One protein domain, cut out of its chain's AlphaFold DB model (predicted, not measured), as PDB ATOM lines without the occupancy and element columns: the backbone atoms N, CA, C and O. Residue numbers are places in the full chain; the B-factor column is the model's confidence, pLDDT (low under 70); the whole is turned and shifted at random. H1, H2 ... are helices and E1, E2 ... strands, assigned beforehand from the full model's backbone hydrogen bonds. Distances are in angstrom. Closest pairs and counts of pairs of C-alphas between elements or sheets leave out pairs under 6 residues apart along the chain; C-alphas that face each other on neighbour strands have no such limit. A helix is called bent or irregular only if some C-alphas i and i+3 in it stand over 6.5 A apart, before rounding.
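This is residues 35 to 225 of the 556 residues of an uncharacterized protein of Actinobacteria bacterium (UniProt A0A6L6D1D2). Two strongly twisted sheets, E4 E1 E8 E9 and E3 E2 E5, face each other as a sandwich, with E3 and E4 close together along one side. A small third sheet, E6 E7 E10, lies beyond E9, and a poorly formed helix, H1, only grazes it before the chain loops out, residues 184 to 189 and 192 to 197 standing free. The printed part has 191 residues with ten named strands, then one named helix; it is mostly strand, though under half of the residues are in named elements. The four-strand sheet is mixed, in the order E4 E1 E8 E9; the other two are antiparallel. The whole is compact, with a radius of gyration of the C-alphas of 16.7 A, and spans 55 by 38 by 27 A.

E1, residues 35 to 43, is an inner strand between antiparallel E4, residues 69 to 80, and parallel E8, residues 125 to 135; N 40 and O 72 are 3.0 A apart, N 41 and O 129 2.9 A, both within hydrogen-bond range. E2, residues 48 to 53, and E3, residues 59 to 65, form a hairpin, with N 50 and O 63 at 2.9 A. E5, residues 87 to 92, is antiparallel to E2, with N 51 and O 89 at 2.8 A. The closest C-alphas of E3 and E4 are those of Leu 60 and Ser 76, 4.7 A apart. The two sheets make a sandwich, two sheets face to face, their best planes 31 degrees apart. E6, residues 105 to 108, and E7, residues 111 to 113, form a hairpin, with N 107 and O 111 at 2.9 A. E8 and E9, residues 143 to 147, form another, with N 134 and O 144 at 2.9 A. The closest C-alphas of E6 and E9 are those of Gly 105 and Val 147, 6.4 A apart. E10, residues 159 to 162, is antiparallel to E7, with N 112 and O 159 at 2.9 A. H1, residues 176 to 186, only grazes that sheet with residues 179 to 183; the closest C-alphas of E10 and H1 are those of Ala 161 and Ala 179, 7.8 A apart. In H1, 0 of 7 O i to N i+4 pairs and 3 of 8 O i to N i+3 pairs are within range.

E1 begins at C-alpha 35, (207.239, 174.141, 126.436), and measures 25.1 A. E4 measures 29.5 A and bends by 65 degrees at residue 77; E8 measures 28.5 A and bends by 53 degrees at residue 130. H1, 17.8 A, ends at C-alpha 186, (165.730, 186.773, 127.034); it is irregular, C-alphas 183 and 186 being 7.2 A apart.

The C-alphas of Lys 123 and Pro 194, the two farthest apart, are 56.3 A apart. The printed part has no cut. The links E5 to E6, E7 to E8, E9 to E10 and E10 to H1 are long, and residues 187 to 225 hold no named element. The mean pLDDT of the printed part is 73.1; 64 residues are under 70, among them 173 to 218.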
ATOM      1  N   ASN A  35     207.191 172.742 126.853       87.31
ATOM      2  CA  ASN A  35     207.239 174.141 126.436       87.31
ATOM      3  C   ASN A  35     206.406 174.252 125.154       87.31
ATOM      4  O   ASN A  35     206.793 173.729 124.104       87.31
ATOM      5  N   PHE A  36     205.216 174.837 125.252       88.38
ATOM      6  CA  PHE A  36     204.301 174.917 124.125       88.38
ATOM      7  C   PHE A  36     204.741 175.983 123.137       88.38
ATOM      8  O   PHE A  36     205.051 177.105 123.516       88.38
ATOM      9  N   LYS A  37     204.713 175.641 121.851       91.06
ATOM     10  CA  LYS A  37     205.025 176.557 120.760       91.06
ATOM     11  C   LYS A  37     203.763 176.945 120.000       91.06
ATOM     12  O   LYS A  37     203.117 176.083 119.396       91.06
ATOM     13  N   VAL A  38     203.441 178.232 119.984       92.88
ATOM     14  CA  VAL A  38     202.370 178.820 119.176       92.88
ATOM     15  C   VAL A  38     202.977 179.368 117.890       92.88
ATOM     16  O   VAL A  38     203.902 180.174 117.920       92.88
ATOM     17  N   THR A  39     202.478 178.903 116.744       94.00
ATOM     18  CA  THR A  39     203.017 179.255 115.421       94.00
ATOM     19  C   THR A  39     201.944 179.725 114.454       94.00
ATOM     20  O   THR A  39     200.818 179.222 114.475       94.00
ATOM     21  N   GLY A  40     202.304 180.644 113.563       94.31
ATOM     22  CA  GLY A  40     201.401 181.170 112.546       94.31
ATOM     23  C   GLY A  40     202.038 182.259 111.693       94.31
ATOM     24  O   GLY A  40     203.256 182.356 111.571       94.31
ATOM     25  N   THR A  41     201.199 183.102 111.109       95.88
ATOM     26  CA  THR A  41     201.590 184.336 110.424       95.88
ATOM     27  C   THR A  41     200.696 185.445 110.934       95.88
ATOM     28  O   THR A  41     199.495 185.232 111.049       95.88
ATOM     29  N   ILE A  42     201.240 186.619 111.207       93.88
ATOM     30  CA  ILE A  42     200.459 187.802 111.560       93.88
ATOM     31  C   ILE A  42     200.566 188.839 110.442       93.88
ATOM     32  O   ILE A  42     201.588 188.921 109.759       93.88
ATOM     33  N   SER A  43     199.485 189.569 110.178       92.31
ATOM     34  CA  SER A  43     199.412 190.623 109.162       92.31
ATOM     35  C   SER A  43     198.675 191.846 109.707       92.31
ATOM     36  O   SER A  43     197.662 191.688 110.387       92.31
ATOM     37  N   GLY A  44     199.174 193.044 109.393       86.75
ATOM     38  CA  GLY A  44     198.626 194.317 109.879       86.75
ATOM     39  C   GLY A  44     199.020 194.665 111.318       86.75
ATOM     40  O   GLY A  44     198.319 195.430 111.965       86.75
ATOM     41  N   ALA A  45     200.107 194.082 111.836       86.44
ATOM     42  CA  ALA A  45     200.538 194.246 113.228       86.44
ATOM     43  C   ALA A  45     201.976 194.776 113.364       86.44
ATOM     44  O   ALA A  45     202.633 194.489 114.359       86.44
ATOM     45  N   ALA A  46     202.493 195.491 112.361       87.25
ATOM     46  CA  ALA A  46     203.809 196.121 112.479       87.25
ATOM     47  C   ALA A  46     203.822 197.095 113.670       87.25
ATOM     48  O   ALA A  46     202.849 197.816 113.872       87.25
ATOM     49  N   GLY A  47     204.896 197.081 114.462       82.44
ATOM     50  CA  GLY A  47     205.012 197.875 115.691       82.44
ATOM     51  C   GLY A  47     204.257 197.293 116.891       82.44
ATOM     52  O   GLY A  47     204.249 197.897 117.960       82.44
ATOM     53  N   LYS A  48     203.624 196.119 116.754       86.75
ATOM     54  CA  LYS A  48     202.874 195.465 117.837       86.75
ATOM     55  C   LYS A  48     203.667 194.316 118.462       86.75
ATOM     56  O   LYS A  48     204.518 193.707 117.820       86.75
ATOM     57  N   THR A  49     203.360 193.984 119.709       90.56
ATOM     58  CA  THR A  49     203.879 192.807 120.412       90.56
ATOM     59  C   THR A  49     202.739 191.836 120.673       90.56
ATOM     60  O   THR A  49     201.669 192.222 121.131       90.56
ATOM     61  N   VAL A  50     202.970 190.559 120.378       92.81
ATOM     62  CA  VAL A  50     202.051 189.478 120.735       92.81
ATOM     63  C   VAL A  50     202.518 188.868 122.048       92.81
ATOM     64  O   VAL A  50     203.640 188.365 122.115       92.81
ATOM     65  N   LEU A  51     201.662 188.878 123.063       92.62
ATOM     66  CA  LEU A  51     201.856 188.192 124.335       92.62
ATOM     67  C   LEU A  51     201.019 186.911 124.352       92.62
ATOM     68  O   LEU A  51     199.846 186.919 123.987       92.62
ATOM     69  N   LEU A  52     201.618 185.798 124.763       93.00
ATOM     70  CA  LEU A  52     200.899 184.584 125.133       93.00
ATOM     71  C   LEU A  52     200.673 184.629 126.642       93.00
ATOM     72  O   LEU A  52     201.635 184.513 127.399       93.00
ATOM     73  N   ILE A  53     199.421 184.785 127.058       88.50
ATOM     74  CA  ILE A  53     199.029 184.945 128.461       88.50
ATOM     75  C   ILE A  53     198.320 183.676 128.923       88.50
ATOM     76  O   ILE A  53     197.461 183.160 128.211       88.50
ATOM     77  N   ALA A  54     198.716 183.135 130.072       85.44
ATOM     78  CA  ALA A  54     198.060 181.995 130.700       85.44
ATOM     79  C   ALA A  54     196.656 182.370 131.194       85.44
ATOM     80  O   ALA A  54     196.326 183.544 131.333       85.44
ATOM     81  N   ASP A  55     195.847 181.366 131.513       78.19
ATOM     82  CA  ASP A  55     194.575 181.581 132.205       78.19
ATOM     83  C   ASP A  55     194.748 182.258 133.567       78.19
ATOM     84  O   ASP A  55     193.856 182.986 133.963       78.19
ATOM     85  N   THR A  56     195.902 182.099 134.222       74.31
ATOM     86  CA  THR A  56     196.267 182.776 135.479       74.31
ATOM     87  C   THR A  56     196.746 184.227 135.311       74.31
ATOM     88  O   THR A  56     197.334 184.771 136.238       74.31
ATOM     89  N   GLY A  57     196.682 184.816 134.110       77.00
ATOM     90  CA  GLY A  57     197.230 186.156 133.824       77.00
ATOM     91  C   GLY A  57     198.757 186.221 133.636       77.00
ATOM     92  O   GLY A  57     199.297 187.236 133.197       77.00
ATOM     93  N   ARG A  58     199.482 185.120 133.880       85.00
ATOM     94  CA  ARG A  58     200.942 185.044 133.705       85.00
ATOM     95  C   ARG A  58     201.344 185.176 132.232       85.00
ATOM     96  O   ARG A  58     200.785 184.504 131.364       85.00
ATOM     97  N   VAL A  59     202.419 185.909 131.952       90.31
ATOM     98  CA  VAL A  59     203.048 185.922 130.627       90.31
ATOM     99  C   VAL A  59     203.848 184.631 130.417       90.31
ATOM    100  O   VAL A  59     204.784 184.301 131.148       90.31
ATOM    101  N   LEU A  60     203.467 183.864 129.396       91.06
ATOM    102  CA  LEU A  60     204.158 182.641 128.985       91.06
ATOM    103  C   LEU A  60     205.218 182.915 127.920       91.06
ATOM    104  O   LEU A  60     206.148 182.130 127.776       91.06
ATOM    105  N   GLY A  61     205.082 183.991 127.155       91.56
ATOM    106  CA  GLY A  61     206.091 184.427 126.200       91.56
ATOM    107  C   GLY A  61     205.589 185.565 125.324       91.56
ATOM    108  O   GLY A  61     204.388 185.807 125.229       91.56
ATOM    109  N   SER A  62     206.512 186.241 124.648       93.06
ATOM    110  CA  SER A  62     206.211 187.410 123.819       93.06
ATOM    111  C   SER A  62     206.939 187.369 122.479       93.06
ATOM    112  O   SER A  62     208.026 186.797 122.385       93.06
ATOM    113  N   GLN A  63     206.397 188.032 121.460       93.44
ATOM    114  CA  GLN A  63     207.104 188.292 120.209       93.44
ATOM    115  C   GLN A  63     206.751 189.673 119.645       93.44
ATOM    116  O   GLN A  63     205.587 189.942 119.348       93.44
ATOM    117  N   ALA A  64     207.767 190.508 119.426       91.50
ATOM    118  CA  ALA A  64     207.633 191.765 118.698       91.50
ATOM    119  C   ALA A  64     207.453 191.521 117.189       91.50
ATOM    120  O   ALA A  64     208.090 190.640 116.593       91.50
ATOM    121  N   ILE A  65     206.584 192.314 116.569       91.00
ATOM    122  CA  ILE A  65     206.252 192.248 115.150       91.00
ATOM    123  C   ILE A  65     206.773 193.512 114.466       91.00
ATOM    124  O   ILE A  65     206.194 194.588 114.580       91.00
ATOM    125  N   GLY A  66     207.883 193.385 113.743       88.00
ATOM    126  CA  GLY A  66     208.549 194.504 113.073       88.00
ATOM    127  C   GLY A  66     208.061 194.757 111.646       88.00
ATOM    128  O   GLY A  66     208.354 195.798 111.071       88.00
ATOM    129  N   SER A  67     207.331 193.816 111.043       88.75
ATOM    130  CA  SER A  67     206.927 193.903 109.634       88.75
ATOM    131  C   SER A  67     205.418 193.788 109.457       88.75
ATOM    132  O   SER A  67     204.742 193.085 110.206       88.75
ATOM    133  N   ALA A  68     204.888 194.416 108.400       86.62
ATOM    134  CA  ALA A  68     203.458 194.386 108.067       86.62
ATOM    135  C   ALA A  68     202.900 192.960 107.936       86.62
ATOM    136  O   ALA A  68     201.717 192.727 108.185       86.62
ATOM    137  N   LYS A  69     203.756 191.995 107.580       92.88
ATOM    138  CA  LYS A  69     203.475 190.564 107.616       92.88
ATOM    139  C   LYS A  69     204.700 189.820 108.140       92.88
ATOM    140  O   LYS A  69     205.773 189.945 107.564       92.88
ATOM    141  N   GLN A  70     204.538 189.024 109.195       94.94
ATOM    142  CA  GLN A  70     205.641 188.308 109.847       94.94
ATOM    143  C   GLN A  70     205.199 186.920 110.326       94.94
ATOM    144  O   GLN A  70     204.025 186.689 110.625       94.94
ATOM    145  N   GLY A  71     206.133 185.970 110.399       96.38
ATOM    146  CA  GLY A  71     205.897 184.678 111.046       96.38
ATOM    147  C   GLY A  71     205.759 184.825 112.565       96.38
ATOM    148  O   GLY A  71     206.564 185.506 113.192       96.38
ATOM    149  N   LEU A  72     204.760 184.171 113.155       95.44
ATOM    150  CA  LEU A  72     204.578 184.068 114.605       95.44
ATOM    151  C   LEU A  72     205.174 182.746 115.102       95.44
ATOM    152  O   LEU A  72     204.928 181.692 114.509       95.44
ATOM    153  N   SER A  73     205.942 182.798 116.187       95.19
ATOM    154  CA  SER A  73     206.641 181.667 116.794       95.19
ATOM    155  C   SER A  73     206.967 181.949 118.272       95.19
ATOM    156  O   SER A  73     208.131 182.113 118.635       95.19
ATOM    157  N   ILE A  74     205.954 181.932 119.138       94.44
ATOM    158  CA  ILE A  74     206.122 182.097 120.591       94.44
ATOM    159  C   ILE A  74     206.304 180.723 121.234       94.44
ATOM    160  O   ILE A  74     205.565 179.793 120.913       94.44
ATOM    161  N   THR A  75     207.272 180.581 122.137       92.19
ATOM    162  CA  THR A  75     207.466 179.364 122.941       92.19
ATOM    163  C   THR A  75     207.258 179.703 124.406       92.19
ATOM    164  O   THR A  75     207.819 180.692 124.866       92.19
ATOM    165  N   SER A  76     206.468 178.904 125.126       88.81
ATOM    166  CA  SER A  76     206.232 179.136 126.547       88.81
ATOM    167  C   SER A  76     207.531 178.983 127.339       88.81
ATOM    168  O   SER A  76     208.266 178.006 127.164       88.81
ATOM    169  N   SER A  77     207.791 179.934 128.230       82.31
ATOM    170  CA  SER A  77     208.971 179.985 129.094       82.31
ATOM    171  C   SER A  77     209.041 178.793 130.047       82.31
ATOM    172  O   SER A  77     210.128 178.327 130.379       82.31
ATOM    173  N   GLN A  78     207.890 178.218 130.411       77.31
ATOM    174  CA  GLN A  78     207.817 177.036 131.261       77.31
ATOM    175  C   GLN A  78     207.005 175.886 130.675       77.31
ATOM    176  O   GLN A  78     206.186 176.041 129.760       77.31
ATOM    177  N   LYS A  79     207.290 174.698 131.218       81.00
ATOM    178  CA  LYS A  79     206.609 173.458 130.874       81.00
ATOM    179  C   LYS A  79     205.244 173.426 131.547       81.00
ATOM    180  O   LYS A  79     205.150 173.535 132.760       81.00
ATOM    181  N   THR A  80     204.203 173.193 130.763       77.25
ATOM    182  CA  THR A  80     202.848 172.938 131.269       77.25
ATOM    183  C   THR A  80     202.245 171.739 130.539       77.25
ATOM    184  O   THR A  80     202.804 171.257 129.551       77.25
ATOM    185  N   SER A  81     201.150 171.183 131.052       75.62
ATOM    186  CA  SER A  81     200.459 170.043 130.439       75.62
ATOM    187  C   SER A  81     199.589 170.451 129.245       75.62
ATOM    188  O   SER A  81     199.362 169.637 128.349       75.62
ATOM    189  N   ASN A  82     199.120 171.703 129.203       80.75
ATOM    190  CA  ASN A  82     198.326 172.276 128.115       80.75
ATOM    191  C   ASN A  82     198.341 173.823 128.170       80.75
ATOM    192  O   ASN A  82     198.941 174.398 129.070       80.75
ATOM    193  N   LEU A  83     197.705 174.484 127.195       85.06
ATOM    194  CA  LEU A  83     197.501 175.943 127.176       85.06
ATOM    195  C   LEU A  83     196.015 176.298 127.360       85.06
ATOM    196  O   LEU A  83     195.563 177.319 126.860       85.06
ATOM    197  N   SER A  84     195.216 175.430 127.980       85.50
ATOM    198  CA  SER A  84     193.780 175.668 128.122       85.50
ATOM    199  C   SER A  84     193.532 176.992 128.829       85.50
ATOM    200  O   SER A  84     194.137 177.257 129.854       85.50
ATOM    201  N   GLY A  85     192.647 177.815 128.272       81.44
ATOM    202  CA  GLY A  85     192.309 179.124 128.830       81.44
ATOM    203  C   GLY A  85     193.297 180.243 128.493       81.44
ATOM    204  O   GLY A  85     192.913 181.406 128.579       81.44
ATOM    205  N   ALA A  86     194.501 179.917 128.015       87.69
ATOM    206  CA  ALA A  86     195.473 180.909 127.573       87.69
ATOM    207  C   ALA A  86     194.955 181.716 126.371       87.69
ATOM    208  O   ALA A  86     194.216 181.197 125.525       87.69
ATOM    209  N   THR A  87     195.403 182.962 126.256       89.69
ATOM    210  CA  THR A  87     195.011 183.921 125.216       89.69
ATOM    211  C   THR A  87     196.237 184.483 124.492       89.69
ATOM    212  O   THR A  87     197.363 184.444 124.992       89.69
ATOM    213  N   LEU A  88     196.037 184.971 123.264       92.62
ATOM    214  CA  LEU A  88     197.023 185.813 122.583       92.62
ATOM    215  C   LEU A  88     196.571 187.263 122.705       92.62
ATOM    216  O   LEU A  88     195.517 187.598 122.173       92.62
ATOM    217  N   GLN A  89     197.374 188.106 123.343       89.44
ATOM    218  CA  GLN A  89     197.114 189.535 123.490       89.44
ATOM    219  C   GLN A  89     198.011 190.325 122.545       89.44
ATOM    220  O   GLN A  89     199.206 190.049 122.448       89.44
ATOM    221  N   LEU A  90     197.440 191.269 121.797       88.94
ATOM    222  CA  LEU A  90     198.201 192.169 120.930       88.94
ATOM    223  C   LEU A  90     198.226 193.539 121.591       88.94
ATOM    224  O   LEU A  90     197.181 194.154 121.764       88.94
ATOM    225  N   VAL A  91     199.422 194.003 121.919       85.31
ATOM    226  CA  VAL A  91     199.664 195.259 122.638       85.31
ATOM    227  C   VAL A  91     200.698 196.068 121.864       85.31
ATOM    228  O   VAL A  91     201.545 195.478 121.184       85.31
ATOM    229  N   THR A  92     200.624 197.394 121.856       74.50
ATOM    230  CA  THR A  92     201.456 198.198 120.943       74.50
ATOM    231  C   THR A  92     201.571 199.670 121.339       74.50
ATOM    232  O   THR A  92     201.105 200.086 122.387       74.50
ATOM    233  N   THR A  93     202.350 200.368 120.518       60.31
ATOM    234  CA  THR A  93     203.124 201.592 120.669       60.31
ATOM    235  C   THR A  93     202.339 202.804 121.111       60.31
ATOM    236  O   THR A  93     201.365 203.142 120.455       60.31
ATOM    237  N   SER A  94     202.867 203.466 122.147       55.22
ATOM    238  CA  SER A  94     202.623 204.851 122.578       55.22
ATOM    239  C   SER A  94     201.276 205.434 122.146       55.22
ATOM    240  O   SER A  94     201.142 205.895 121.010       55.22
ATOM    241  N   GLY A  95     200.312 205.467 123.064       56.03
ATOM    242  CA  GLY A  95     199.033 206.141 122.816       56.03
ATOM    243  C   GLY A  95     197.784 205.289 123.029       56.03
ATOM    244  O   GLY A  95     196.719 205.669 122.563       56.03
ATOM    245  N   GLY A  96     197.878 204.177 123.763       58.38
ATOM    246  CA  GLY A  96     196.692 203.430 124.195       58.38
ATOM    247  C   GLY A  96     196.294 202.252 123.311       58.38
ATOM    248  O   GLY A  96     195.179 201.742 123.406       58.38
ATOM    249  N   ASP A  97     197.191 201.789 122.446       71.19
ATOM    250  CA  ASP A  97     196.826 200.746 121.506       71.19
ATOM    251  C   ASP A  97     196.666 199.361 122.165       71.19
ATOM    252  O   ASP A  97     197.646 198.666 122.465       71.19
ATOM    253  N   TYR A  98     195.423 198.883 122.254       79.19
ATOM    254  CA  TYR A  98     195.109 197.518 122.668       79.19
ATOM    255  C   TYR A  98     194.299 196.774 121.602       79.19
ATOM    256  O   TYR A  98     193.256 197.228 121.134       79.19
ATOM    257  N   TYR A  99     194.816 195.613 121.194       78.69
ATOM    258  CA  TYR A  99     194.324 194.825 120.060       78.69
ATOM    259  C   TYR A  99     194.029 193.357 120.418       78.69
ATOM    260  O   TYR A  99     193.973 192.479 119.541       78.69
ATOM    261  N   GLY A 100     193.930 193.066 121.713       79.94
ATOM    262  CA  GLY A 100     193.716 191.732 122.260       79.94
ATOM    263  C   GLY A 100     192.318 191.533 122.861       79.94
ATOM    264  O   GLY A 100     191.593 192.502 123.067       79.94
ATOM    265  N   PRO A 101     191.920 190.283 123.144       87.12
ATOM    266  CA  PRO A 101     192.530 189.036 122.688       87.12
ATOM    267  C   PRO A 101     192.357 188.781 121.187       87.12
ATOM    268  O   PRO A 101     191.464 189.296 120.518       87.12
ATOM    269  N   VAL A 102     193.197 187.905 120.632       91.25
ATOM    270  CA  VAL A 102     192.989 187.376 119.279       91.25
ATOM    271  C   VAL A 102     191.753 186.484 119.262       91.25
ATOM    272  O   VAL A 102     191.690 185.464 119.947       91.25
ATOM    273  N   VAL A 103     190.819 186.784 118.363       91.69
ATOM    274  CA  VAL A 103     189.706 185.895 118.034       91.69
ATOM    275  C   VAL A 103     190.250 184.658 117.313       91.69
ATOM    276  O   VAL A 103     190.659 184.716 116.148       91.69
ATOM    277  N   LEU A 104     190.222 183.516 118.001       92.38
ATOM    278  CA  LEU A 104     190.636 182.196 117.513       92.38
ATOM    279  C   LEU A 104     189.545 181.503 116.680       92.38
ATOM    280  O   LEU A 104     189.793 180.484 116.031       92.38
ATOM    281  N   GLY A 105     188.337 182.061 116.648       91.12
ATOM    282  CA  GLY A 105     187.309 181.693 115.686       91.12
ATOM    283  C   GLY A 105     185.908 182.124 116.095       91.12
ATOM    284  O   GLY A 105     185.643 182.430 117.251       91.12
ATOM    285  N   TRP A 106     184.992 182.086 115.132       89.69
ATOM    286  CA  TRP A 106     183.579 182.387 115.345       89.69
ATOM    287  C   TRP A 106     182.793 181.100 115.620       89.69
ATOM    288  O   TRP A 106     182.982 180.080 114.945       89.69
ATOM    289  N   LYS A 107     181.911 181.130 116.620       88.19
ATOM    290  CA  LYS A 107     180.896 180.088 116.833       88.19
ATOM    291  C   LYS A 107     179.612 180.428 116.079       88.19
ATOM    292  O   LYS A 107     179.048 179.560 115.424       88.19
ATOM    293  N   SER A 108     179.188 181.685 116.156       86.81
ATOM    294  CA  SER A 108     178.018 182.257 115.480       86.81
ATOM    295  C   SER A 108     178.277 183.746 115.205       86.81
ATOM    296  O   SER A 108     179.356 184.241 115.508       86.81
ATOM    297  N   LYS A 109     177.292 184.488 114.678       83.38
ATOM    298  CA  LYS A 109     177.372 185.960 114.551       83.38
ATOM    299  C   LYS A 109     177.493 186.684 115.900       83.38
ATOM    300  O   LYS A 109     177.832 187.866 115.918       83.38
ATOM    301  N   THR A 110     177.183 185.976 116.987       83.06
ATOM    302  CA  THR A 110     177.020 186.516 118.338       83.06
ATOM    303  C   THR A 110     177.938 185.881 119.382       83.06
ATOM    304  O   THR A 110     177.795 186.154 120.569       83.06
ATOM    305  N   GLN A 111     178.859 185.002 118.973       83.62
ATOM    306  CA  GLN A 111     179.740 184.280 119.894       83.62
ATOM    307  C   GLN A 111     181.104 183.994 119.255       83.62
ATOM    308  O   GLN A 111     181.170 183.452 118.141       83.62
ATOM    309  N   VAL A 112     182.184 184.284 119.986       87.88
ATOM    310  CA  VAL A 112     183.575 184.031 119.572       87.88
ATOM    311  C   VAL A 112     184.349 183.188 120.571       87.88
ATOM    312  O   VAL A 112     183.996 183.094 121.740       87.88
ATOM    313  N   TYR A 113     185.434 182.589 120.089       89.88
ATOM    314  CA  TYR A 113     186.445 181.933 120.907       89.88
ATOM    315  C   TYR A 113     187.710 182.784 120.939       89.88
ATOM    316  O   TYR A 113     188.237 183.128 119.879       89.88
ATOM    317  N   THR A 114     188.226 183.054 122.131       88.75
ATOM    318  CA  THR A 114     189.463 183.825 122.368       88.75
ATOM    319  C   THR A 114     190.552 182.988 123.050       88.75
ATOM    320  O   THR A 114     191.731 183.328 122.989       88.75
ATOM    321  N   GLN A 115     190.178 181.840 123.626       89.50
ATOM    322  CA  GLN A 115     191.052 180.997 124.441       89.50
ATOM    323  C   GLN A 115     191.464 179.691 123.751       89.50
ATOM    324  O   GLN A 115     190.664 179.020 123.082       89.50
ATOM    325  N   PHE A 116     192.705 179.266 123.983       89.19
ATOM    326  CA  PHE A 116     193.186 177.943 123.588       89.19
ATOM    327  C   PHE A 116     192.506 176.828 124.396       89.19
ATOM    328  O   PHE A 116     192.137 177.006 125.553       89.19
ATOM    329  N   GLY A 117     192.323 175.660 123.776       85.19
ATOM    330  CA  GLY A 117     191.765 174.475 124.434       85.19
ATOM    331  C   GLY A 117     192.817 173.573 125.092       85.19
ATOM    332  O   GLY A 117     194.016 173.819 125.033       85.19
ATOM    333  N   THR A 118     192.362 172.456 125.666       76.69
ATOM    334  CA  THR A 118     193.220 171.449 126.329       76.69
ATOM    335  C   THR A 118     194.016 170.562 125.368       76.69
ATOM    336  O   THR A 118     195.003 169.942 125.765       76.69
ATOM    337  N   LYS A 119     193.588 170.452 124.106       69.44
ATOM    338  CA  LYS A 119     194.188 169.563 123.100       69.44
ATOM    339  C   LYS A 119     195.118 170.352 122.185       69.44
ATOM    340  O   LYS A 119     194.759 171.422 121.711       69.44
ATOM    341  N   THR A 120     196.288 169.794 121.890       66.12
ATOM    342  CA  THR A 120     197.325 170.436 121.073       66.12
ATOM    343  C   THR A 120     197.266 169.945 119.626       66.12
ATOM    344  O   THR A 120     196.792 168.845 119.347       66.12
ATOM    345  N   SER A 121     197.783 170.736 118.678       60.06
ATOM    346  CA  SER A 121     197.860 170.329 117.257       60.06
ATOM    347  C   SER A 121     198.968 169.295 116.981       60.06
ATOM    348  O   SER A 121     199.079 168.772 115.878       60.06
ATOM    349  N   GLY A 122     199.797 169.011 117.991       65.56
ATOM    350  CA  GLY A 122     200.893 168.040 118.010       65.56
ATOM    351  C   GLY A 122     201.634 168.088 119.355       65.56
ATOM    352  O   GLY A 122     201.247 168.859 120.233       65.56
ATOM    353  N   LYS A 123     202.711 167.304 119.540       73.75
ATOM    354  CA  LYS A 123     203.531 167.308 120.778       73.75
ATOM    355  C   LYS A 123     204.020 168.732 121.094       73.75
ATOM    356  O   LYS A 123     204.962 169.200 120.458       73.75
ATOM    357  N   GLY A 124     203.371 169.427 122.027       76.56
ATOM    358  CA  GLY A 124     203.787 170.768 122.431       76.56
ATOM    359  C   GLY A 124     203.526 171.893 121.418       76.56
ATOM    360  O   GLY A 124     204.190 172.915 121.514       76.56
ATOM    361  N   LYS A 125     202.641 171.751 120.416       85.38
ATOM    362  CA  LYS A 125     202.483 172.775 119.353       85.38
ATOM    363  C   LYS A 125     201.032 173.198 119.119       85.38
ATOM    364  O   LYS A 125     200.151 172.342 119.018       85.38
ATOM    365  N   TYR A 126     200.815 174.495 118.910       87.38
ATOM    366  CA  TYR A 126     199.564 175.101 118.445       87.38
ATOM    367  C   TYR A 126     199.818 175.879 117.149       87.38
ATOM    368  O   TYR A 126     200.706 176.729 117.084       87.38
ATOM    369  N   LYS A 127     199.058 175.580 116.092       89.94
ATOM    370  CA  LYS A 127     199.123 176.296 114.811       89.94
ATOM    371  C   LYS A 127     197.885 177.172 114.658       89.94
ATOM    372  O   LYS A 127     196.811 176.645 114.391       89.94
ATOM    373  N   VAL A 128     198.040 178.487 114.801       90.19
ATOM    374  CA  VAL A 128     196.931 179.460 114.724       90.19
ATOM    375  C   VAL A 128     196.627 179.926 113.296       90.19
ATOM    376  O   VAL A 128     195.635 180.605 113.055       90.19
ATOM    377  N   GLY A 129     197.454 179.540 112.319       91.56
ATOM    378  CA  GLY A 129     197.290 179.955 110.926       91.56
ATOM    379  C   GLY A 129     197.640 181.430 110.728       91.56
ATOM    380  O   GLY A 129     198.605 181.921 111.308       91.56
ATOM    381  N   THR A 130     196.889 182.126 109.872       93.94
ATOM    382  CA  THR A 130     197.088 183.559 109.620       93.94
ATOM    383  C   THR A 130     196.176 184.393 110.513       93.94
ATOM    384  O   THR A 130     194.958 184.294 110.379       93.94
ATOM    385  N   ILE A 131     196.762 185.237 111.357       93.94
ATOM    386  CA  ILE A 131     196.098 186.294 112.119       93.94
ATOM    387  C   ILE A 131     196.106 187.571 111.275       93.94
ATOM    388  O   ILE A 131     197.144 187.963 110.740       93.94
ATOM    389  N   VAL A 132     194.951 188.214 111.154       91.62
ATOM    390  CA  VAL A 132     194.786 189.525 110.520       91.62
ATOM    391  C   VAL A 132     194.267 190.486 111.572       91.62
ATOM    392  O   VAL A 132     193.244 190.206 112.196       91.62
ATOM    393  N   VAL A 133     194.958 191.602 111.769       86.50
ATOM    394  CA  VAL A 133     194.488 192.672 112.651       86.50
ATOM    395  C   VAL A 133     193.403 193.468 111.935       86.50
ATOM    396  O   VAL A 133     193.560 193.835 110.773       86.50
ATOM    397  N   SER A 134     192.272 193.663 112.607       73.81
ATOM    398  CA  SER A 134     191.190 194.550 112.172       73.81
ATOM    399  C   SER A 134     191.099 195.701 113.169       73.81
ATOM    400  O   SER A 134     191.069 195.433 114.367       73.81
ATOM    401  N   SER A 135     191.055 196.949 112.704       67.62
ATOM    402  CA  SER A 135     190.705 198.082 113.564       67.62
ATOM    403  C   SER A 135     189.226 197.999 113.959       67.62
ATOM    404  O   SER A 135     188.382 197.568 113.167       67.62
ATOM    405  N   ALA A 136     188.927 198.357 115.203       59.00
ATOM    406  CA  ALA A 136     187.583 198.409 115.773       59.00
ATOM    407  C   ALA A 136     187.147 199.845 116.102       59.00
ATOM    408  O   ALA A 136     185.942 200.091 116.141       59.00
ATOM    409  N   SER A 137     188.085 200.785 116.269       62.38
ATOM    410  CA  SER A 137     187.791 202.205 116.496       62.38
ATOM    411  C   SER A 137     188.062 203.078 115.268       62.38
ATOM    412  O   SER A 137     188.855 202.735 114.387       62.38
ATOM    413  N   ALA A 138     187.395 204.236 115.222       55.97
ATOM    414  CA  ALA A 138     187.625 205.271 114.212       55.97
ATOM    415  C   ALA A 138     189.010 205.932 114.347       55.97
ATOM    416  O   ALA A 138     189.553 206.392 113.347       55.97
ATOM    417  N   SER A 139     189.587 205.937 115.556       58.75
ATOM    418  CA  SER A 139     190.959 206.390 115.822       58.75
ATOM    419  C   SER A 139     192.013 205.433 115.260       58.75
ATOM    420  O   SER A 139     193.147 205.837 115.025       58.75
ATOM    421  N   GLY A 140     191.648 204.167 115.015       65.56
ATOM    422  CA  GLY A 140     192.596 203.144 114.589       65.56
ATOM    423  C   GLY A 140     193.608 202.780 115.674       65.56
ATOM    424  O   GLY A 140     194.674 202.284 115.329       65.56
ATOM    425  N   LEU A 141     193.287 203.026 116.946       65.19
ATOM    426  CA  LEU A 141     194.107 202.681 118.114       65.19
ATOM    427  C   LEU A 141     193.506 201.486 118.893       65.19
ATOM    428  O   LEU A 141     194.202 200.790 119.621       65.19
ATOM    429  N   GLN A 142     192.252 201.116 118.625       69.31
ATOM    430  CA  GLN A 142     191.628 199.885 119.111       69.31
ATOM    431  C   GLN A 142     191.265 198.954 117.969       69.31
ATOM    432  O   GLN A 142     190.936 199.360 116.847       69.31
ATOM    433  N   GLY A 143     191.286 197.660 118.258       75.94
ATOM    434  CA  GLY A 143     190.993 196.630 117.280       75.94
ATOM    435  C   GLY A 143     191.128 195.240 117.847       75.94
ATOM    436  O   GLY A 143     191.285 195.048 119.039       75.94
ATOM    437  N   TYR A 144     191.097 194.240 116.980       81.69
ATOM    438  CA  TYR A 144     191.439 192.892 117.402       81.69
ATOM    439  C   TYR A 144     192.086 192.088 116.287       81.69
ATOM    440  O   TYR A 144     191.788 192.230 115.094       81.69
ATOM    441  N   GLY A 145     193.000 191.204 116.679       88.75
ATOM    442  CA  GLY A 145     193.479 190.146 115.802       88.75
ATOM    443  C   GLY A 145     192.385 189.103 115.581       88.75
ATOM    444  O   GLY A 145     191.723 188.683 116.522       88.75
ATOM    445  N   LYS A 146     192.215 188.614 114.352       91.31
ATOM    446  CA  LYS A 146     191.370 187.444 114.077       91.31
ATOM    447  C   LYS A 146     192.075 186.437 113.192       91.31
ATOM    448  O   LYS A 146     192.725 186.800 112.209       91.31
ATOM    449  N   VAL A 147     191.928 185.155 113.505       92.38
ATOM    450  CA  VAL A 147     192.421 184.095 112.622       92.38
ATOM    451  C   VAL A 147     191.554 184.006 111.362       92.38
ATOM    452  O   VAL A 147     190.326 184.055 111.425       92.38
ATOM    453  N   LYS A 148     192.179 183.832 110.190       89.62
ATOM    454  CA  LYS A 148     191.457 183.649 108.914       89.62
ATOM    455  C   LYS A 148     190.625 182.369 108.882       89.62
ATOM    456  O   LYS A 148     189.602 182.312 108.209       89.62
ATOM    457  N   LYS A 149     191.094 181.321 109.559       88.12
ATOM    458  CA  LYS A 149     190.410 180.032 109.673       88.12
ATOM    459  C   LYS A 149     190.244 179.721 111.148       88.12
ATOM    460  O   LYS A 149     191.234 179.758 111.874       88.12
ATOM    461  N   LYS A 150     189.015 179.397 111.556       86.31
ATOM    462  CA  LYS A 150     188.703 178.977 112.926       86.31
ATOM    463  C   LYS A 150     189.678 177.890 113.374       86.31
ATOM    464  O   LYS A 150     189.861 176.888 112.680       86.31
ATOM    465  N   LEU A 151     190.264 178.086 114.546       87.19
ATOM    466  CA  LEU A 151     191.108 177.098 115.185       87.19
ATOM    467  C   LEU A 151     190.239 175.936 115.690       87.19
ATOM    468  O   LEU A 151     189.207 176.136 116.328       87.19
ATOM    469  N   SER A 152     190.653 174.702 115.412       78.50
ATOM    470  CA  SER A 152     189.935 173.495 115.849       78.50
ATOM    471  C   SER A 152     190.089 173.199 117.347       78.50
ATOM    472  O   SER A 152     189.342 172.395 117.898       78.50
ATOM    473  N   LEU A 153     191.059 173.839 118.001       83.06
ATOM    474  CA  LEU A 153     191.547 173.537 119.346       83.06
ATOM    475  C   LEU A 153     191.381 174.737 120.287       83.06
ATOM    476  O   LEU A 153     192.353 175.268 120.822       83.06
ATOM    477  N   VAL A 154     190.139 175.172 120.452       86.19
ATOM    478  CA  VAL A 154     189.747 176.297 121.317       86.19
ATOM    479  C   VAL A 154     189.079 175.799 122.598       86.19
ATOM    480  O   VAL A 154     188.502 174.704 122.609       86.19
ATOM    481  N   LYS A 155     189.142 176.586 123.680       84.31
ATOM    482  CA  LYS A 155     188.289 176.358 124.858       84.31
ATOM    483  C   LYS A 155     186.837 176.587 124.436       84.31
ATOM    484  O   LYS A 155     186.561 177.353 123.517       84.31
ATOM    485  N   LYS A 156     185.903 175.856 125.045       81.00
ATOM    486  CA  LYS A 156     184.483 175.943 124.667       81.00
ATOM    487  C   LYS A 156     183.786 177.180 125.233       81.00
ATOM    488  O   LYS A 156     182.698 177.494 124.750       81.00
ATOM    489  N   ASN A 157     184.407 177.848 126.202       77.56
ATOM    490  CA  ASN A 157     183.973 179.140 126.713       77.56
ATOM    491  C   ASN A 157     183.956 180.130 125.545       77.56
ATOM    492  O   ASN A 157     184.838 180.106 124.681       77.56
ATOM    493  N   VAL A 158     182.889 180.917 125.475       81.19
ATOM    494  CA  VAL A 158     182.665 181.863 124.387       81.19
ATOM    495  C   VAL A 158     182.446 183.242 124.955       81.19
ATOM    496  O   VAL A 158     181.694 183.388 125.913       81.19
ATOM    497  N   VAL A 159     183.043 184.215 124.286       79.69
ATOM    498  CA  VAL A 159     182.796 185.636 124.498       79.69
ATOM    499  C   VAL A 159     181.621 186.052 123.624       79.69
ATOM    500  O   VAL A 159     181.447 185.540 122.505       79.69
ATOM    501  N   ALA A 160     180.793 186.956 124.133       77.00
ATOM    502  CA  ALA A 160     179.663 187.476 123.387       77.00
ATOM    503  C   ALA A 160     180.085 188.360 122.205       77.00
ATOM    504  O   ALA A 160     181.180 188.907 122.145       77.00
ATOM    505  N   ALA A 161     179.203 188.493 121.223       76.88
ATOM    506  CA  ALA A 161     179.394 189.366 120.078       76.88
ATOM    507  C   ALA A 161     178.050 189.870 119.543       76.88
ATOM    508  O   ALA A 161     177.009 189.252 119.757       76.88
ATOM    509  N   THR A 162     178.094 190.937 118.751       75.75
ATOM    510  CA  THR A 162     176.960 191.442 117.973       75.75
ATOM    511  C   THR A 162     177.404 191.670 116.536       75.75
ATOM    512  O   THR A 162     178.342 192.418 116.282       75.75
ATOM    513  N   ASN A 163     176.743 191.026 115.568       80.75
ATOM    514  CA  ASN A 163     177.019 191.194 114.133       80.75
ATOM    515  C   ASN A 163     178.512 191.106 113.765       80.75
ATOM    516  O   ASN A 163     179.038 191.949 113.042       80.75
ATOM    517  N   TYR A 164     179.191 190.066 114.253       80.06
ATOM    518  CA  TYR A 164     180.631 189.871 114.064       80.06
ATOM    519  C   TYR A 164     181.539 190.932 114.713       80.06
ATOM    520  O   TYR A 164     182.684 191.120 114.295       80.06
ATOM    521  N   LYS A 165     181.065 191.586 115.775       77.81
ATOM    522  CA  LYS A 165     181.859 192.448 116.655       77.81
ATOM    523  C   LYS A 165     181.828 191.862 118.066       77.81
ATOM    524  O   LYS A 165     180.743 191.834 118.645       77.81
ATOM    525  N   PRO A 166     182.932 191.299 118.580       76.25
ATOM    526  CA  PRO A 166     182.941 190.783 119.942       76.25
ATOM    527  C   PRO A 166     182.733 191.914 120.958       76.25
ATOM    528  O   PRO A 166     183.112 193.050 120.685       76.25
ATOM    529  N   ALA A 167     182.106 191.595 122.087       71.19
ATOM    530  CA  ALA A 167     182.034 192.466 123.259       71.19
ATOM    531  C   ALA A 167     183.366 192.391 124.020       71.19
ATOM    532  O   ALA A 167     183.953 191.308 124.045       71.19
ATOM    533  N   GLY A 168     183.860 193.508 124.564       68.81
ATOM    534  CA  GLY A 168     185.087 193.537 125.373       68.81
ATOM    535  C   GLY A 168     186.393 193.457 124.579       68.81
ATOM    536  O   GLY A 168     187.282 194.304 124.709       68.81
ATOM    537  N   VAL A 169     186.482 192.498 123.651       75.94
ATOM    538  CA  VAL A 169     187.674 192.239 122.830       75.94
ATOM    539  C   VAL A 169     188.094 193.471 122.036       75.94
ATOM    540  O   VAL A 169     187.365 193.964 121.172       75.94
ATOM    541  N   GLY A 170     189.325 193.912 122.274       73.00
ATOM    542  CA  GLY A 170     189.896 195.082 121.625       73.00
ATOM    543  C   GLY A 170     189.454 196.412 122.215       73.00
ATOM    544  O   GLY A 170     189.843 197.445 121.685       73.00
ATOM    545  N   THR A 171     188.640 196.395 123.273       68.88
ATOM    546  CA  THR A 171     188.118 197.601 123.936       68.88
ATOM    547  C   THR A 171     188.669 197.804 125.337       68.88
ATOM    548  O   THR A 171     188.417 198.860 125.911       68.88
ATOM    549  N   TYR A 172     189.470 196.848 125.836       72.56
ATOM    550  CA  TYR A 172     190.155 196.959 127.123       72.56
ATOM    551  C   TYR A 172     189.127 197.146 128.256       72.56
ATOM    552  O   TYR A 172     189.126 198.181 128.897       72.56
ATOM    553  N   GLY A 173     188.138 196.247 128.370       67.44
ATOM    554  CA  GLY A 173     187.099 196.247 129.419       67.44
ATOM    555  C   GLY A 173     185.955 197.256 129.262       67.44
ATOM    556  O   GLY A 173     184.874 197.109 129.825       67.44
ATOM    557  N   LYS A 174     186.125 198.295 128.435       62.47
ATOM    558  CA  LYS A 174     185.239 199.482 128.436       62.47
ATOM    559  C   LYS A 174     183.808 199.266 127.941       62.47
ATOM    560  O   LYS A 174     182.975 200.157 128.083       62.47
ATOM    561  N   THR A 175     183.506 198.154 127.269       51.81
ATOM    562  CA  THR A 175     182.183 197.950 126.639       51.81
ATOM    563  C   THR A 175     181.188 197.129 127.467       51.81
ATOM    564  O   THR A 175     180.091 196.848 126.964       51.81
ATOM    565  N   GLY A 176     181.504 196.837 128.737       42.72
ATOM    566  CA  GLY A 176     180.650 196.069 129.657       42.72
ATOM    567  C   GLY A 176     179.206 196.583 129.777       42.72
ATOM    568  O   GLY A 176     178.261 195.796 129.731       42.72
ATOM    569  N   GLY A 177     178.982 197.904 129.758       37.00
ATOM    570  CA  GLY A 177     177.634 198.461 129.963       37.00
ATOM    571  C   GLY A 177     176.636 198.280 128.805       37.00
ATOM    572  O   GLY A 177     175.430 198.160 129.026       37.00
ATOM    573  N   ALA A 178     177.086 198.237 127.545       30.45
ATOM    574  CA  ALA A 178     176.166 198.279 126.395       30.45
ATOM    575  C   ALA A 178     175.907 196.909 125.745       30.45
ATOM    576  O   ALA A 178     174.838 196.683 125.172       30.45
ATOM    577  N   ALA A 179     176.861 195.974 125.817       32.66
ATOM    578  CA  ALA A 179     176.744 194.685 125.132       32.66
ATOM    579  C   ALA A 179     176.141 193.570 126.006       32.66
ATOM    580  O   ALA A 179     175.491 192.672 125.461       32.66
ATOM    581  N   VAL A 180     176.255 193.653 127.337       34.25
ATOM    582  CA  VAL A 180     175.550 192.736 128.253       34.25
ATOM    583  C   VAL A 180     174.041 193.023 128.260       34.25
ATOM    584  O   VAL A 180     173.233 192.093 128.312       34.25
ATOM    585  N   SER A 181     173.645 194.281 128.025       31.25
ATOM    586  CA  SER A 181     172.247 194.675 127.796       31.25
ATOM    587  C   SER A 181     171.623 193.987 126.565       31.25
ATOM    588  O   SER A 181     170.463 193.571 126.594       31.25
ATOM    589  N   LEU A 182     172.398 193.741 125.496       32.34
ATOM    590  CA  LEU A 182     171.876 193.119 124.268       32.34
ATOM    591  C   LEU A 182     171.795 191.580 124.301       32.34
ATOM    592  O   LEU A 182     171.065 190.995 123.498       32.34
ATOM    593  N   LEU A 183     172.475 190.906 125.239       36.97
ATOM    594  CA  LEU A 183     172.195 189.489 125.545       36.97
ATOM    595  C   LEU A 183     170.933 189.321 126.408       36.97
ATOM    596  O   LEU A 183     170.441 188.204 126.568       36.97
ATOM    597  N   GLY A 184     170.348 190.435 126.857       33.41
ATOM    598  CA  GLY A 184     169.018 190.550 127.453       33.41
ATOM    599  C   GLY A 184     167.851 190.306 126.488       33.41
ATOM    600  O   GLY A 184     166.700 190.474 126.882       33.41
ATOM    601  N   GLY A 185     168.089 189.806 125.268       28.78
ATOM    602  CA  GLY A 185     167.032 189.279 124.387       28.78
ATOM    603  C   GLY A 185     166.207 188.122 124.990       28.78
ATOM    604  O   GLY A 185     165.268 187.649 124.354       28.78
ATOM    605  N   ALA A 186     166.531 187.680 126.212       32.19
ATOM    606  CA  ALA A 186     165.730 186.773 127.034       32.19
ATOM    607  C   ALA A 186     165.443 187.291 128.467       32.19
ATOM    608  O   ALA A 186     165.093 186.490 129.332       32.19
ATOM    609  N   ARG A 187     165.583 188.597 128.752       35.81
ATOM    610  CA  ARG A 187     165.260 189.208 130.061       35.81
ATOM    611  C   ARG A 187     164.623 190.597 129.904       35.81
ATOM    612  O   ARG A 187     165.116 191.591 130.421       35.81
ATOM    613  N   GLY A 188     163.519 190.672 129.159       26.31
ATOM    614  CA  GLY A 188     162.557 191.762 129.358       26.31
ATOM    615  C   GLY A 188     161.992 191.665 130.779       26.31
ATOM    616  O   GLY A 188     161.723 190.547 131.207       26.31
ATOM    617  N   PHE A 189     161.821 192.806 131.469       26.94
ATOM    618  CA  PHE A 189     161.770 192.975 132.942       26.94
ATOM    619  C   PHE A 189     163.167 192.781 133.563       26.94
ATOM    620  O   PHE A 189     163.634 191.660 133.655       26.94
ATOM    621  N   VAL A 190     163.928 193.766 134.046       30.20
ATOM    622  CA  VAL A 190     163.614 195.006 134.764       30.20
ATOM    623  C   VAL A 190     164.893 195.860 134.697       30.20
ATOM    624  O   VAL A 190     165.919 195.431 135.207       30.20
ATOM    625  N   ALA A 191     164.863 197.038 134.070       27.27
ATOM    626  CA  ALA A 191     165.969 198.015 134.117       27.27
ATOM    627  C   ALA A 191     165.514 199.373 134.694       27.27
ATOM    628  O   ALA A 191     166.144 200.403 134.501       27.27
ATOM    629  N   SER A 192     164.374 199.387 135.381       30.05
ATOM    630  CA  SER A 192     163.892 200.517 136.182       30.05
ATOM    631  C   SER A 192     162.776 200.010 137.093       30.05
ATOM    632  O   SER A 192     161.615 199.903 136.709       30.05
ATOM    633  N   GLY A 193     163.142 199.595 138.301       25.80
ATOM    634  CA  GLY A 193     162.213 199.109 139.315       25.80
ATOM    635  C   GLY A 193     162.934 198.896 140.648       25.80
ATOM    636  O   GLY A 193     164.153 198.777 140.642       25.80
ATOM    637  N   PRO A 194     162.209 198.853 141.780       24.62
ATOM    638  CA  PRO A 194     162.727 198.999 143.151       24.62
ATOM    639  C   PRO A 194     163.468 197.756 143.676       24.62
ATOM    640  O   PRO A 194     163.464 197.472 144.872       24.62
ATOM    641  N   ILE A 195     164.062 196.975 142.783       29.59
ATOM    642  CA  ILE A 195     164.788 195.754 143.102       29.59
ATOM    643  C   ILE A 195     166.263 196.125 143.017       29.59
ATOM    644  O   ILE A 195     166.691 196.652 141.993       29.59
ATOM    645  N   GLY A 196     166.980 195.942 144.126       28.77
ATOM    646  CA  GLY A 196     168.369 196.356 144.289       28.77
ATOM    647  C   GLY A 196     169.297 195.870 143.180       28.77
ATOM    648  O   GLY A 196     168.976 194.936 142.444       28.77
ATOM    649  N   ASP A 197     170.434 196.556 143.110       32.19
ATOM    650  CA  ASP A 197     171.562 196.337 142.211       32.19
ATOM    651  C   ASP A 197     171.701 194.862 141.803       32.19
ATOM    652  O   ASP A 197     171.915 193.983 142.645       32.19
ATOM    653  N   ILE A 198     171.490 194.563 140.516       36.88
ATOM    654  CA  ILE A 198     171.705 193.207 140.011       36.88
ATOM    655  C   ILE A 198     173.208 193.030 139.918       36.88
ATOM    656  O   ILE A 198     173.830 193.404 138.932       36.88
ATOM    657  N   ASP A 199     173.757 192.420 140.957       41.22
ATOM    658  CA  ASP A 199     175.124 191.942 140.978       41.22
ATOM    659  C   ASP A 199     175.346 190.923 139.840       41.22
ATOM    660  O   ASP A 199     174.987 189.740 139.936       41.22
ATOM    661  N   LEU A 200     175.920 191.402 138.732       42.25
ATOM    662  CA  LEU A 200     176.245 190.619 137.539       42.25
ATOM    663  C   LEU A 200     177.214 189.462 137.856       42.25
ATOM    664  O   LEU A 200     177.156 188.426 137.179       42.25
ATOM    665  N   ARG A 201     177.980 189.556 138.958       45.16
ATOM    666  CA  ARG A 201     178.938 188.538 139.440       45.16
ATOM    667  C   ARG A 201     178.279 187.192 139.764       45.16
ATOM    668  O   ARG A 201     178.932 186.147 139.678       45.16
ATOM    669  N   ASN A 202     176.984 187.196 140.103       41.53
ATOM    670  CA  ASN A 202     176.208 185.994 140.445       41.53
ATOM    671  C   ASN A 202     175.464 185.369 139.253       41.53
ATOM    672  O   ASN A 202     174.900 184.278 139.371       41.53
ATOM    673  N   VAL A 203     175.431 186.043 138.100       46.78
ATOM    674  CA  VAL A 203     174.705 185.570 136.909       46.78
ATOM    675  C   VAL A 203     175.617 184.764 135.975       46.78
ATOM    676  O   VAL A 203     175.128 183.955 135.176       46.78
ATOM    677  N   ILE A 204     176.937 184.934 136.088       52.47
ATOM    678  CA  ILE A 204     177.934 184.246 135.266       52.47
ATOM    679  C   ILE A 204     178.373 182.946 135.959       52.47
ATOM    680  O   ILE A 204     178.860 182.980 137.088       52.47
ATOM    681  N   PRO A 205     178.214 181.778 135.305       52.66
ATOM    682  CA  PRO A 205     178.693 180.509 135.841       52.66
ATOM    683  C   PRO A 205     180.191 180.540 136.181       52.66
ATOM    684  O   PRO A 205     180.995 181.001 135.375       52.66
ATOM    685  N   GLU A 206     180.570 179.986 137.335       56.59
ATOM    686  CA  GLU A 206     181.956 179.964 137.838       56.59
ATOM    687  C   GLU A 206     182.957 179.331 136.847       56.59
ATOM    688  O   GLU A 206     184.118 179.713 136.800       56.59
ATOM    689  N   ASP A 207     182.517 178.406 135.983       50.81
ATOM    690  CA  ASP A 207     183.351 177.780 134.943       50.81
ATOM    691  C   ASP A 207     183.662 178.700 133.745       50.81
ATOM    692  O   ASP A 207     184.462 178.346 132.861       50.81
ATOM    693  N   LYS A 208     183.018 179.870 133.698       48.69
ATOM    694  CA  LYS A 208     183.288 180.937 132.733       48.69
ATOM    695  C   LYS A 208     184.212 182.022 133.269       48.69
ATOM    696  O   LYS A 208     184.851 182.642 132.426       48.69
ATOM    697  N   LYS A 209     184.327 182.178 134.591       56.28
ATOM    698  CA  LYS A 209     185.298 183.087 135.208       56.28
ATOM    699  C   LYS A 209     186.711 182.596 134.909       56.28
ATOM    700  O   LYS A 209     186.963 181.385 134.874       56.28
ATOM    701  N   PHE A 210     187.627 183.504 134.599       57.75
ATOM    702  CA  PHE A 210     189.021 183.120 134.391       57.75
ATOM    703  C   PHE A 210     189.740 183.081 135.741       57.75
ATOM    704  O   PHE A 210     189.530 183.947 136.582       57.75
ATOM    705  N   ASP A 211     190.659 182.129 135.926       57.25
ATOM    706  CA  ASP A 211     191.545 182.094 137.106       57.25
ATOM    707  C   ASP A 211     192.420 183.367 137.211       57.25
ATOM    708  O   ASP A 211     192.966 183.666 138.263       57.25
ATOM    709  N   GLY A 212     192.572 184.109 136.111       58.25
ATOM    710  CA  GLY A 212     193.242 185.407 136.018       58.25
ATOM    711  C   GLY A 212     192.302 186.609 136.130       58.25
ATOM    712  O   GLY A 212     192.731 187.694 135.750       58.25
ATOM    713  N   GLY A 213     191.064 186.392 136.593       61.31
ATOM    714  CA  GLY A 213     190.154 187.420 137.105       61.31
ATOM    715  C   GLY A 213     189.032 187.930 136.186       61.31
ATOM    716  O   GLY A 213     188.265 188.751 136.645       61.31
ATOM    717  N   ASP A 214     188.872 187.427 134.955       67.50
ATOM    718  CA  ASP A 214     187.794 187.835 134.019       67.50
ATOM    719  C   ASP A 214     186.404 187.472 134.582       67.50
ATOM    720  O   ASP A 214     185.926 186.336 134.405       67.50
ATOM    721  N   ALA A 215     185.805 188.371 135.362       69.50
ATOM    722  CA  ALA A 215     184.586 188.103 136.109       69.50
ATOM    723  C   ALA A 215     183.333 188.296 135.247       69.50
ATOM    724  O   ALA A 215     182.370 187.539 135.423       69.50
ATOM    725  N   ASP A 216     183.364 189.230 134.294       65.38
ATOM    726  CA  ASP A 216     182.284 189.520 133.349       65.38
ATOM    727  C   ASP A 216     182.270 188.589 132.107       65.38
ATOM    728  O   ASP A 216     181.249 188.436 131.416       65.38
ATOM    729  N   GLY A 217     183.358 187.846 131.886       68.44
ATOM    730  CA  GLY A 217     183.492 186.823 130.855       68.44
ATOM    731  C   GLY A 217     183.687 187.384 129.445       68.44
ATOM    732  O   GLY A 217     183.370 186.683 128.464       68.44
ATOM    733  N   ASP A 218     184.162 188.621 129.310       65.12
ATOM    734  CA  ASP A 218     184.422 189.276 128.028       65.12
ATOM    735  C   ASP A 218     185.699 188.763 127.320       65.12
ATOM    736  O   ASP A 218     185.946 189.020 126.132       65.12
ATOM    737  N   GLY A 219     186.471 187.919 128.005       70.06
ATOM    738  CA  GLY A 219     187.658 187.254 127.496       70.06
ATOM    739  C   GLY A 219     188.972 187.977 127.778       70.06
ATOM    740  O   GLY A 219     190.001 187.536 127.232       70.06
ATOM    741  N   LEU A 220     188.955 189.061 128.553       76.38
ATOM    742  CA  LEU A 220     190.125 189.812 128.986       76.38
ATOM    743  C   LEU A 220     190.643 189.312 130.342       76.38
ATOM    744  O   LEU A 220     189.910 189.240 131.311       76.38
ATOM    745  N   PRO A 221     191.932 188.946 130.456       75.44
ATOM    746  CA  PRO A 221     192.558 188.787 131.769       75.44
ATOM    747  C   PRO A 221     192.668 190.146 132.476       75.44
ATOM    748  O   PRO A 221     192.989 191.111 131.784       75.44
ATOM    749  N   ASN A 222     192.602 190.201 133.814       72.62
ATOM    750  CA  ASN A 222     192.646 191.458 134.600       72.62
ATOM    751  C   ASN A 222     193.825 192.370 134.272       72.62
ATOM    752  O   ASN A 222     193.727 193.583 134.351       72.62
ATOM    753  N   ALA A 223     194.961 191.814 133.845       73.31
ATOM    754  CA  ALA A 223     196.100 192.623 133.405       73.31
ATOM    755  C   ALA A 223     195.790 193.541 132.197       73.31
ATOM    756  O   ALA A 223     196.588 194.423 131.882       73.31
ATOM    757  N   PHE A 224     194.692 193.296 131.477       76.88
ATOM    758  CA  PHE A 224     194.241 194.044 130.301       76.88
ATOM    759  C   PHE A 224     192.747 194.375 130.338       76.88
ATOM    760  O   PHE A 224     192.182 194.759 129.308       76.88
ATOM    761  N   ASP A 225     192.132 194.180 131.494       74.56
ATOM    762  CA  ASP A 225     190.774 194.585 131.777       74.56
ATOM    763  C   ASP A 225     190.845 195.761 132.748       74.56
ATOM    764  O   ASP A 225     191.724 195.800 133.601       74.56
TER     765      ASP A 225